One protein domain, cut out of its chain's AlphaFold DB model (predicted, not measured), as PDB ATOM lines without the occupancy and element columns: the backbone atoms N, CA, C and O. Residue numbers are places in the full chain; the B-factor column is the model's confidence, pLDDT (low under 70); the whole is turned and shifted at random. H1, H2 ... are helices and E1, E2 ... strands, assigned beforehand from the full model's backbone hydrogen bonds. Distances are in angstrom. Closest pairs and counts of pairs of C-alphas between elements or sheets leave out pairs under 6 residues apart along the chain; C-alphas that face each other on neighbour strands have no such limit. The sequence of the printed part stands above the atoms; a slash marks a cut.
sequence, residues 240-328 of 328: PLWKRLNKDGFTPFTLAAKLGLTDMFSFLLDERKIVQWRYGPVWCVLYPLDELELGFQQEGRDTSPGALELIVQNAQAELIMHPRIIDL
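What this domain is: This is residues 240 to 328 of the 328 residues of the protein "Hypothetical protein" of Rotaria sordida (UniProt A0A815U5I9). Three helices side by side, with H1 between H2 and H3, make a small helical body from which a two-stranded hairpin, E1 and E2, reaches out as an arm. The tip of this arm at Gly 280 and the loop tip at Gly 300 lie at opposite ends of the longest axis, and the short H4 and H5 follow H3. The printed part has 89 residues, with five named helices and two named strands in the order H1, H2, E1, E2, H3, H4, H5; the class is mixed, helices and strands, with 44 residues, under half, in named elements. The sheet has the order E1 - E2 and is antiparallel. The whole is compact, with a radius of gyration of the C-alphas of 13.7 A, yet elongated in outline, spanning 45 by 29 by 18 A.

Where its parts are: Residues 240 to 251 come first and hold no named element. H1 is residues 252 to 259, 10.5 A long, with C-alpha 252 at (234.103, 262.502, 300.589). H2 is residues 262 to 271, 14.1 A long. E1 is residues 274 to 279, 15.0 A long, and E2 is residues 282 to 286, 13.5 A long, ending with C-alpha 286 at (244.748, 277.502, 293.112). H3 is residues 307 to 313, 9.8 A. H4 is residues 317 to 320, 5.0 A, and H5 is residues 323 to 326, 5.3 A, with C-alpha 326 at (241.767, 268.879, 281.357).

How they stand to each other: H1 and H2 form a helical hairpin and touch, with closest C-alphas Ala 256 and Phe 265 at 5.3 A, a shallow tilt of 22 degrees, opposite ways. H1 and H3 touch, closest C-alphas Thr 254 and Ala 307 at 5.0 A, a shallow tilt of 15 degrees, the same way. H2 and H3 are apart. E1 and E2 form a hairpin, antiparallel at 164 degrees; N 276 and O 284 are 2.9 A apart and N 284 and O 277 3.0 A, within hydrogen-bond range. H3 and H4 touch only at the corner, closest C-alphas Ile 311 and Leu 319 at 6.6 A. H2 and H5 are near each other. In H1, H2 and H3 every O i to N i+4 pair is within hydrogen-bond range; H4 and H5 are too short for such a pair.

The domain as a whole: The C-alphas of Gly 280 and Gly 300, the two farthest apart, are 46.2 A apart. The printed part has no cut and ends at the chain's last residue, Leu 328. The link from E2 to H3, residues 287 to 306, is long; the other links are tight. The mean pLDDT of the printed part is 89.3, and residues 295 and 300 are under 70.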
ATOM      1  N   PRO A 240     239.692 266.911 310.146       92.94
ATOM      2  CA  PRO A 240     238.404 267.484 309.789       92.94
ATOM      3  C   PRO A 240     237.543 266.481 309.017       92.94
ATOM      4  O   PRO A 240     238.068 265.627 308.301       92.94
ATOM      5  N   LEU A 241     236.216 266.600 309.129       94.19
ATOM      6  CA  LEU A 241     235.267 265.616 308.586       94.19
ATOM      7  C   LEU A 241     235.459 265.322 307.092       94.19
ATOM      8  O   LEU A 241     235.315 264.175 306.677       94.19
ATOM      9  N   TRP A 242     235.816 266.331 306.295       94.75
ATOM     10  CA  TRP A 242     236.038 266.198 304.848       94.75
ATOM     11  C   TRP A 242     237.374 265.535 304.478       94.75
ATOM     12  O   TRP A 242     237.643 265.338 303.300       94.75
ATOM     13  N   LYS A 243     238.210 265.197 305.466       92.56
ATOM     14  CA  LYS A 243     239.487 264.481 305.304       92.56
ATOM     15  C   LYS A 243     239.488 263.096 305.950       92.56
ATOM     16  O   LYS A 243     240.497 262.402 305.899       92.56
ATOM     17  N   ARG A 244     238.405 262.701 306.620       92.81
ATOM     18  CA  ARG A 244     238.324 261.380 307.256       92.81
ATOM     19  C   ARG A 244     238.071 260.320 306.192       92.81
ATOM     20  O   ARG A 244     237.252 260.548 305.309       92.81
ATOM     21  N   LEU A 245     238.748 259.181 306.313       94.00
ATOM     22  CA  LEU A 245     238.559 258.041 305.425       94.00
ATOM     23  C   LEU A 245     237.435 257.119 305.924       94.00
ATOM     24  O   LEU A 245     237.429 256.726 307.097       94.00
ATOM     25  N   ASN A 246     236.538 256.704 305.027       95.25
ATOM     26  CA  ASN A 246     235.599 255.606 305.274       95.25
ATOM     27  C   ASN A 246     236.314 254.237 305.305       95.25
ATOM     28  O   ASN A 246     237.542 254.182 305.212       95.25
ATOM     29  N   LYS A 247     235.600 253.116 305.494       94.62
ATOM     30  CA  LYS A 247     236.247 251.785 305.567       94.62
ATOM     31  C   LYS A 247     236.947 251.372 304.272       94.62
ATOM     32  O   LYS A 247     237.948 250.669 304.353       94.62
ATOM     33  N   ASP A 248     236.473 251.859 303.132       92.56
ATOM     34  CA  ASP A 248     237.076 251.603 301.820       92.56
ATOM     35  C   ASP A 248     238.275 252.518 301.523       92.56
ATOM     36  O   ASP A 248     238.882 252.428 300.461       92.56
ATOM     37  N   GLY A 249     238.634 253.403 302.459       93.06
ATOM     38  CA  GLY A 249     239.779 254.291 302.305       93.06
ATOM     39  C   GLY A 249     239.498 255.506 301.426       93.06
ATOM     40  O   GLY A 249     240.438 256.057 300.873       93.06
ATOM     41  N   PHE A 250     238.248 255.954 301.305       94.44
ATOM     42  CA  PHE A 250     237.901 257.181 300.584       94.44
ATOM     43  C   PHE A 250     237.545 258.305 301.546       94.44
ATOM     44  O   PHE A 250     236.900 258.071 302.562       94.44
ATOM     45  N   THR A 251     237.945 259.524 301.204       95.31
ATOM     46  CA  THR A 251     237.354 260.766 301.716       95.31
ATOM     47  C   THR A 251     236.073 261.094 300.945       95.31
ATOM     48  O   THR A 251     235.844 260.526 299.876       95.31
ATOM     49  N   PRO A 252     235.258 262.075 301.378       97.19
ATOM     50  CA  PRO A 252     234.103 262.502 300.589       97.19
ATOM     51  C   PRO A 252     234.480 262.963 299.168       97.19
ATOM     52  O   PRO A 252     233.763 262.668 298.214       97.19
ATOM     53  N   PHE A 253     235.629 263.629 299.001       96.44
ATOM     54  CA  PHE A 253     236.093 264.099 297.691       96.44
ATOM     55  C   PHE A 253     236.484 262.949 296.756       96.44
ATOM     56  O   PHE A 253     236.003 262.870 295.625       96.44
ATOM     57  N   THR A 254     237.320 262.027 297.233       95.56
ATOM     58  CA  THR A 254     237.737 260.857 296.441       95.56
ATOM     59  C   THR A 254     236.580 259.884 296.206       95.56
ATOM     60  O   THR A 254     236.513 259.260 295.149       95.56
ATOM     61  N   LEU A 255     235.602 259.822 297.117       96.38
ATOM     62  CA  LEU A 255     234.366 259.067 296.920       96.38
ATOM     63  C   LEU A 255     233.522 259.637 295.768       96.38
ATOM     64  O   LEU A 255     233.020 258.865 294.954       96.38
ATOM     65  N   ALA A 256     233.403 260.965 295.647       97.25
ATOM     66  CA  ALA A 256     232.695 261.588 294.523       97.25
ATOM     67  C   ALA A 256     233.336 261.213 293.173       97.25
ATOM     68  O   ALA A 256     232.629 260.880 292.222       97.25
ATOM     69  N   ALA A 257     234.673 261.184 293.120       95.50
ATOM     70  CA  ALA A 257     235.434 260.725 291.959       95.50
ATOM     71  C   ALA A 257     235.214 259.230 291.667       95.50
ATOM     72  O   ALA A 257     234.923 258.854 290.531       95.50
ATOM     73  N   LYS A 258     235.291 258.374 292.697       94.94
ATOM     74  CA  LYS A 258     235.052 256.924 292.592       94.94
ATOM     75  C   LYS A 258     233.668 256.612 292.016       94.94
ATOM     76  O   LYS A 258     233.545 255.722 291.175       94.94
ATOM     77  N   LEU A 259     232.646 257.331 292.479       94.62
ATOM     78  CA  LEU A 259     231.253 257.135 292.078       94.62
ATOM     79  C   LEU A 259     230.890 257.824 290.753       94.62
ATOM     80  O   LEU A 259     229.799 257.582 290.246       94.62
ATOM     81  N   GLY A 260     231.774 258.653 290.182       95.56
ATOM     82  CA  GLY A 260     231.492 259.366 288.932       95.56
ATOM     83  C   GLY A 260     230.465 260.490 289.079       95.56
ATOM     84  O   GLY A 260     229.763 260.810 288.128       95.56
ATOM     85  N   LEU A 261     230.327 261.069 290.275       95.62
ATOM     86  CA  LEU A 261     229.314 262.086 290.553       95.62
ATOM     87  C   LEU A 261     229.800 263.460 290.081       95.62
ATOM     88  O   LEU A 261     230.324 264.227 290.886       95.62
ATOM     89  N   THR A 262     229.635 263.761 288.790       94.69
ATOM     90  CA  THR A 262     230.166 264.972 288.139       94.69
ATOM     91  C   THR A 262     229.818 266.255 288.898       94.69
ATOM     92  O   THR A 262     230.725 266.966 289.320       94.69
ATOM     93  N   ASP A 263     228.535 266.508 289.179       94.88
ATOM     94  CA  ASP A 263     228.097 267.736 289.865       94.88
ATOM     95  C   ASP A 263     228.674 267.867 291.282       94.88
ATOM     96  O   ASP A 263     229.177 268.927 291.666       94.88
ATOM     97  N   MET A 264     228.634 266.781 292.064       97.38
ATOM     98  CA  MET A 264     229.196 266.757 293.417       97.38
ATOM     99  C   MET A 264     230.713 266.939 293.388       97.38
ATOM    100  O   MET A 264     231.263 267.677 294.202       97.38
ATOM    101  N   PHE A 265     231.402 266.285 292.454       96.69
ATOM    102  CA  PHE A 265     232.842 266.406 292.294       96.69
ATOM    103  C   PHE A 265     233.238 267.840 291.932       96.69
ATOM    104  O   PHE A 265     234.118 268.402 292.585       96.69
ATOM    105  N   SER A 266     232.563 268.458 290.956       95.00
ATOM    106  CA  SER A 266     232.774 269.860 290.579       95.00
ATOM    107  C   SER A 266     232.560 270.793 291.766       95.00
ATOM    108  O   SER A 266     233.413 271.633 292.046       95.00
ATOM    109  N   PHE A 267     231.464 270.602 292.507       97.00
ATOM    110  CA  PHE A 267     231.172 271.361 293.719       97.00
ATOM    111  C   PHE A 267     232.286 271.223 294.767       97.00
ATOM    112  O   PHE A 267     232.790 272.229 295.265       97.00
ATOM    113  N   LEU A 268     232.719 269.998 295.078       96.88
ATOM    114  CA  LEU A 268     233.770 269.764 296.068       96.88
ATOM    115  C   LEU A 268     235.138 270.278 295.607       96.88
ATOM    116  O   LEU A 268     235.927 270.728 296.435       96.88
ATOM    117  N   LEU A 269     235.432 270.232 294.307       94.06
ATOM    118  CA  LEU A 269     236.651 270.805 293.745       94.06
ATOM    119  C   LEU A 269     236.647 272.333 293.882       94.06
ATOM    120  O   LEU A 269     237.633 272.917 294.334       94.06
ATOM    121  N   ASP A 270     235.524 272.975 293.554       92.75
ATOM    122  CA  ASP A 270     235.333 274.415 293.722       92.75
ATOM    123  C   ASP A 270     235.410 274.847 295.191       92.75
ATOM    124  O   ASP A 270     236.009 275.877 295.492       92.75
ATOM    125  N   GLU A 271     234.871 274.050 296.111       92.88
ATOM    126  CA  GLU A 271     234.934 274.279 297.561       92.88
ATOM    127  C   GLU A 271     236.356 274.263 298.130       92.88
ATOM    128  O   GLU A 271     236.620 274.809 299.203       92.88
ATOM    129  N   ARG A 272     237.286 273.599 297.442       91.31
ATOM    130  CA  ARG A 272     238.688 273.485 297.863       91.31
ATOM    131  C   ARG A 272     239.564 274.586 297.280       91.31
ATOM    132  O   ARG A 272     240.731 274.693 297.656       91.31
ATOM    133  N   LYS A 273     239.031 275.390 296.361       90.69
ATOM    134  CA  LYS A 273     239.810 276.372 295.617       90.69
ATOM    135  C   LYS A 273     240.250 277.533 296.504       90.69
ATOM    136  O   LYS A 273     239.502 278.030 297.341       90.69
ATOM    137  N   ILE A 274     241.460 278.019 296.265       92.00
ATOM    138  CA  ILE A 274     242.019 279.185 296.946       92.00
ATOM    139  C   ILE A 274     242.124 280.308 295.922       92.00
ATOM    140  O   ILE A 274     242.895 280.220 294.969       92.00
ATOM    141  N   VAL A 275     241.356 281.378 296.109       93.06
ATOM    142  CA  VAL A 275     241.470 282.573 295.265       93.06
ATOM    143  C   VAL A 275     242.706 283.358 295.706       93.06
ATOM    144  O   VAL A 275     242.714 283.924 296.795       93.06
ATOM    145  N   GLN A 276     243.750 283.399 294.872       94.81
ATOM    146  CA  GLN A 276     244.958 284.184 295.157       94.81
ATOM    147  C   GLN A 276     244.722 285.675 294.951       94.81
ATOM    148  O   GLN A 276     245.098 286.496 295.784       94.81
ATOM    149  N   TRP A 277     244.123 286.027 293.816       94.50
ATOM    150  CA  TRP A 277     243.820 287.407 293.472       94.50
ATOM    151  C   TRP A 277     242.674 287.480 292.467       94.50
ATOM    152  O   TRP A 277     242.359 286.522 291.756       94.50
ATOM    153  N   ARG A 278     242.055 288.661 292.406       96.19
ATOM    154  CA  ARG A 278     241.001 288.999 291.451       96.19
ATOM    155  C   ARG A 278     241.255 290.384 290.872       96.19
ATOM    156  O   ARG A 278     241.437 291.341 291.622       96.19
ATOM    157  N   TYR A 279     241.189 290.491 289.552       93.00
ATOM    158  CA  TYR A 279     241.219 291.749 288.817       93.00
ATOM    159  C   TYR A 279     239.967 291.846 287.939       93.00
ATOM    160  O   TYR A 279     239.901 291.273 286.851       93.00
ATOM    161  N   GLY A 280     238.933 292.530 288.441       94.19
ATOM    162  CA  GLY A 280     237.627 292.598 287.777       94.19
ATOM    163  C   GLY A 280     237.048 291.194 287.511       94.19
ATOM    164  O   GLY A 280     236.824 290.457 288.475       94.19
ATOM    165  N   PRO A 281     236.808 290.805 286.241       93.25
ATOM    166  CA  PRO A 281     236.312 289.476 285.878       93.25
ATOM    167  C   PRO A 281     237.406 288.397 285.809       93.25
ATOM    168  O   PRO A 281     237.077 287.237 285.582       93.25
ATOM    169  N   VAL A 282     238.689 288.740 285.986       91.75
ATOM    170  CA  VAL A 282     239.821 287.799 285.906       91.75
ATOM    171  C   VAL A 282     240.214 287.323 287.300       91.75
ATOM    172  O   VAL A 282     240.375 288.125 288.220       91.75
ATOM    173  N   TRP A 283     240.346 286.008 287.459       91.88
ATOM    174  CA  TRP A 283     240.591 285.350 288.740       91.88
ATOM    175  C   TRP A 283     241.825 284.459 288.610       91.88
ATOM    176  O   TRP A 283     241.948 283.725 287.631       91.88
ATOM    177  N   CYS A 284     242.703 284.483 289.613       92.25
ATOM    178  CA  CYS A 284     243.713 283.447 289.804       92.25
ATOM    179  C   CYS A 284     243.302 282.564 290.971       92.25
ATOM    180  O   CYS A 284     243.094 283.035 292.093       92.25
ATOM    181  N   VAL A 285     243.150 281.280 290.673       91.69
ATOM    182  CA  VAL A 285     242.626 280.273 291.583       91.69
ATOM    183  C   VAL A 285     243.632 279.134 291.653       91.69
ATOM    184  O   VAL A 285     244.081 278.650 290.619       91.69
ATOM    185  N   LEU A 286     243.974 278.710 292.864       90.88
ATOM    186  CA  LEU A 286     244.748 277.502 293.112       90.88
ATOM    187  C   LEU A 286     243.813 276.369 293.508       90.88
ATOM    188  O   LEU A 286     242.983 276.541 294.404       90.88
ATOM    189  N   TYR A 287     244.010 275.205 292.904       89.25
ATOM    190  CA  TYR A 287     243.389 273.967 293.352       89.25
ATOM    191  C   TYR A 287     244.423 273.142 294.118       89.25
ATOM    192  O   TYR A 287     245.504 272.881 293.587       89.25
ATOM    193  N   PRO A 288     244.135 272.760 295.371       88.62
ATOM    194  CA  PRO A 288     245.027 271.898 296.128       88.62
ATOM    195  C   PRO A 288     245.139 270.506 295.477       88.62
ATOM    196  O   PRO A 288     244.122 269.868 295.196       88.62
ATOM    197  N   LEU A 289     246.372 270.044 295.229       87.19
ATOM    198  CA  LEU A 289     246.652 268.756 294.568       87.19
ATOM    199  C   LEU A 289     246.567 267.546 295.514       87.19
ATOM    200  O   LEU A 289     246.560 266.400 295.063       87.19
ATOM    201  N   ASP A 290     246.486 267.780 296.827       84.75
ATOM    202  CA  ASP A 290     246.219 266.733 297.814       84.75
ATOM    203  C   ASP A 290     244.900 266.029 297.486       84.75
ATOM    204  O   ASP A 290     243.943 266.675 297.070       84.75
ATOM    205  N   GLU A 291     244.835 264.706 297.633       88.81
ATOM    206  CA  GLU A 291     243.690 263.864 297.242       88.81
ATOM    207  C   GLU A 291     243.316 263.886 295.754       88.81
ATOM    208  O   GLU A 291     242.597 262.998 295.309       88.81
ATOM    209  N   LEU A 292     243.736 264.892 294.984       87.00
ATOM    210  CA  LEU A 292     243.464 265.012 293.559       87.00
ATOM    211  C   LEU A 292     244.448 264.142 292.779       87.00
ATOM    212  O   LEU A 292     244.030 263.230 292.070       87.00
ATOM    213  N   GLU A 293     245.741 264.384 292.986       81.06
ATOM    214  CA  GLU A 293     246.837 263.617 292.389       81.06
ATOM    215  C   GLU A 293     247.479 262.682 293.415       81.06
ATOM    216  O   GLU A 293     247.680 261.497 293.155       81.06
ATOM    217  N   LEU A 294     247.766 263.205 294.609       74.88
ATOM    218  CA  LEU A 294     248.418 262.446 295.669       74.88
ATOM    219  C   LEU A 294     247.391 261.712 296.523       74.88
ATOM    220  O   LEU A 294     246.405 262.296 296.978       74.88
ATOM    221  N   GLY A 295     247.683 260.446 296.805       69.56
ATOM    222  CA  GLY A 295     246.929 259.672 297.772       69.56
ATOM    223  C   GLY A 295     246.937 260.290 299.170       69.56
ATOM    224  O   GLY A 295     247.908 260.935 299.578       69.56
ATOM    225  N   PHE A 296     245.852 260.109 299.921       71.31
ATOM    226  CA  PHE A 296     245.747 260.604 301.289       71.31
ATOM    227  C   PHE A 296     246.176 259.519 302.270       71.31
ATOM    228  O   PHE A 296     245.614 258.424 302.300       71.31
ATOM    229  N   GLN A 297     247.169 259.829 303.102       72.12
ATOM    230  CA  GLN A 297     247.629 258.926 304.148       72.12
ATOM    231  C   GLN A 297     247.101 259.389 305.507       72.12
ATOM    232  O   GLN A 297     247.524 260.413 306.046       72.12
ATOM    233  N   GLN A 298     246.182 258.612 306.076       71.62
ATOM    234  CA  GLN A 298     245.773 258.755 307.470       71.62
ATOM    235  C   GLN A 298     246.631 257.825 308.338       71.62
ATOM    236  O   GLN A 298     246.854 256.676 307.964       71.62
ATOM    237  N   GLU A 299     247.112 258.299 309.496       73.62
ATOM    238  CA  GLU A 299     247.915 257.474 310.417       73.62
ATOM    239  C   GLU A 299     247.253 256.109 310.672       73.62
ATOM    240  O   GLU A 299     246.100 256.040 311.105       73.62
ATOM    241  N   GLY A 300     248.001 255.028 310.432       68.62
ATOM    242  CA  GLY A 300     247.540 253.657 310.665       68.62
ATOM    243  C   GLY A 300     246.648 253.066 309.568       68.62
ATOM    244  O   GLY A 300     246.042 252.025 309.807       68.62
ATOM    245  N   ARG A 301     246.550 253.699 308.392       71.38
ATOM    246  CA  ARG A 301     245.861 253.155 307.212       71.38
ATOM    247  C   ARG A 301     246.752 253.163 305.974       71.38
ATOM    248  O   ARG A 301     247.698 253.950 305.895       71.38
ATOM    249  N   ASP A 302     246.412 252.299 305.022       73.19
ATOM    250  CA  ASP A 302     246.998 252.319 303.685       73.19
ATOM    251  C   ASP A 302     246.680 253.646 302.982       73.19
ATOM    252  O   ASP A 302     245.670 254.299 303.264       73.19
ATOM    253  N   THR A 303     247.571 254.059 302.083       75.50
ATOM    254  CA  THR A 303     247.405 255.282 301.295       75.50
ATOM    255  C   THR A 303     246.170 255.155 300.404       75.50
ATOM    256  O   THR A 303     246.085 254.221 299.606       75.50
ATOM    257  N   SER A 304     245.224 256.093 300.515       80.19
ATOM    258  CA  SER A 304     244.080 256.137 299.600       80.19
ATOM    259  C   SER A 304     244.550 256.466 298.182       80.19
ATOM    260  O   SER A 304     245.477 257.261 298.045       80.19
ATOM    261  N   PRO A 305     243.912 255.956 297.118       86.19
ATOM    262  CA  PRO A 305     244.193 256.434 295.767       86.19
ATOM    263  C   PRO A 305     243.782 257.906 295.611       86.19
ATOM    264  O   PRO A 305     242.894 258.405 296.316       86.19
ATOM    265  N   GLY A 306     244.441 258.608 294.687       90.88
ATOM    266  CA  GLY A 306     244.058 259.964 294.291       90.88
ATOM    267  C   GLY A 306     242.786 259.968 293.434       90.88
ATOM    268  O   GLY A 306     242.428 258.972 292.804       90.88
ATOM    269  N   ALA A 307     242.092 261.101 293.370       92.12
ATOM    270  CA  ALA A 307     240.871 261.243 292.586       92.12
ATOM    271  C   ALA A 307     241.111 261.022 291.084       92.12
ATOM    272  O   ALA A 307     240.294 260.368 290.440       92.12
ATOM    273  N   LEU A 308     242.229 261.505 290.529       90.94
ATOM    274  CA  LEU A 308     242.576 261.293 289.116       90.94
ATOM    275  C   LEU A 308     242.809 259.811 288.802       90.94
ATOM    276  O   LEU A 308     242.300 259.304 287.802       90.94
ATOM    277  N   GLU A 309     243.510 259.098 289.687       91.25
ATOM    278  CA  GLU A 309     243.704 257.650 289.570       91.25
ATOM    279  C   GLU A 309     242.352 256.924 289.542       91.25
ATOM    280  O   GLU A 309     242.103 256.110 288.653       91.25
ATOM    281  N   LEU A 310     241.443 257.273 290.457       92.56
ATOM    282  CA  LEU A 310     240.099 256.698 290.520       92.56
ATOM    283  C   LEU A 310     239.261 257.000 289.273       92.56
ATOM    284  O   LEU A 310     238.554 256.118 288.786       92.56
ATOM    285  N   ILE A 311     239.326 258.223 288.749       92.44
ATOM    286  CA  ILE A 311     238.597 258.635 287.544       92.44
ATOM    287  C   ILE A 311     239.041 257.800 286.340       92.44
ATOM    288  O   ILE A 311     238.196 257.285 285.602       92.44
ATOM    289  N   VAL A 312     240.353 257.607 286.182       90.75
ATOM    290  CA  VAL A 312     240.928 256.808 285.092       90.75
ATOM    291  C   VAL A 312     240.625 255.319 285.277       90.75
ATOM    292  O   VAL A 312     240.132 254.682 284.348       90.75
ATOM    293  N   GLN A 313     240.851 254.761 286.472       90.69
ATOM    294  CA  GLN A 313     240.619 253.338 286.762       90.69
ATOM    295  C   GLN A 313     239.162 252.915 286.557       90.69
ATOM    296  O   GLN A 313     238.905 251.797 286.114       90.69
ATOM    297  N   ASN A 314     238.208 253.795 286.868       91.31
ATOM    298  CA  ASN A 314     236.779 253.519 286.700       91.31
ATOM    299  C   ASN A 314     236.222 254.007 285.352       91.31
ATOM    300  O   ASN A 314     235.015 253.933 285.148       91.31
ATOM    301  N   ALA A 315     237.078 254.499 284.446       89.44
ATOM    302  CA  ALA A 315     236.703 255.003 283.125       89.44
ATOM    303  C   ALA A 315     235.559 256.042 283.155       89.44
ATOM    304  O   ALA A 315     234.645 256.007 282.329       89.44
ATOM    305  N   GLN A 316     235.611 256.980 284.108       90.44
ATOM    306  CA  GLN A 316     234.578 258.004 284.302       90.44
ATOM    307  C   GLN A 316     234.695 259.109 283.238       90.44
ATOM    308  O   GLN A 316     235.284 260.161 283.479       90.44
ATOM    309  N   ALA A 317     234.152 258.863 282.043       87.19
ATOM    310  CA  ALA A 317     234.343 259.716 280.865       87.19
ATOM    311  C   ALA A 317     233.963 261.193 281.085       87.19
ATOM    312  O   ALA A 317     234.690 262.078 280.642       87.19
ATOM    313  N   GLU A 318     232.866 261.472 281.795       89.19
ATOM    314  CA  GLU A 318     232.449 262.852 282.085       89.19
ATOM    315  C   GLU A 318     233.461 263.595 282.963       89.19
ATOM    316  O   GLU A 318     233.794 264.745 282.685       89.19
ATOM    317  N   LEU A 319     233.998 262.922 283.984       90.31
ATOM    318  CA  LEU A 319     235.015 263.495 284.864       90.31
ATOM    319  C   LEU A 319     236.362 263.660 284.152       90.31
ATOM    320  O   LEU A 319     237.030 264.666 284.363       90.31
ATOM    321  N   ILE A 320     236.741 262.736 283.262       88.25
ATOM    322  CA  ILE A 320     237.937 262.890 282.411       88.25
ATOM    323  C   ILE A 320     237.828 264.161 281.556       88.25
ATOM    324  O   ILE A 320     238.811 264.873 281.369       88.25
ATOM    325  N   MET A 321     236.624 264.462 281.066       89.31
ATOM    326  CA  MET A 321     236.353 265.644 280.248       89.31
ATOM    327  C   MET A 321     236.031 266.901 281.069       89.31
ATOM    328  O   MET A 321     235.696 267.943 280.497       89.31
ATOM    329  N   HIS A 322     236.112 266.834 282.398       89.75
ATOM    330  CA  HIS A 322     235.813 267.971 283.253       89.75
ATOM    331  C   HIS A 322     236.801 269.116 282.957       89.75
ATOM    332  O   HIS A 322     238.011 268.887 282.995       89.75
ATOM    333  N   PRO A 323     236.344 270.365 282.727       86.31
ATOM    334  CA  PRO A 323     237.218 271.454 282.276       86.31
ATOM    335  C   PRO A 323     238.430 271.681 283.184       86.31
ATOM    336  O   PRO A 323     239.544 271.851 282.712       86.31
ATOM    337  N   ARG A 324     238.225 271.599 284.507       84.12
ATOM    338  CA  ARG A 324     239.315 271.755 285.486       84.12
ATOM    339  C   ARG A 324     240.266 270.567 285.561       84.12
ATOM    340  O   ARG A 324     241.322 270.731 286.141       84.12
ATOM    341  N   ILE A 325     239.870 269.395 285.069       84.75
ATOM    342  CA  ILE A 325     240.747 268.220 285.010       84.75
ATOM    343  C   ILE A 325     241.595 268.275 283.742       84.75
ATOM    344  O   ILE A 325     242.779 267.991 283.814       84.75
ATOM    345  N   ILE A 326     241.020 268.694 282.611       84.81
ATOM    346  CA  ILE A 326     241.767 268.879 281.357       84.81
ATOM    347  C   ILE A 326     242.866 269.945 281.506       84.81
ATOM    348  O   ILE A 326     243.914 269.835 280.876       84.81
ATOM    349  N   ASP A 327     242.618 270.977 282.318       77.31
ATOM    350  CA  ASP A 327     243.566 272.069 282.565       77.31
ATOM    351  C   ASP A 327     244.750 271.689 283.493       77.31
ATOM    352  O   ASP A 327     245.662 272.507 283.642       77.31
ATOM    353  N   LEU A 328     244.722 270.516 284.148       70.12
ATOM    354  CA  LEU A 328     245.761 270.033 285.081       70.12
ATOM    355  C   LEU A 328     246.840 269.215 284.364       70.12
ATOM    356  O   LEU A 328     248.029 269.451 284.673       70.12
TER     357      LEU A 328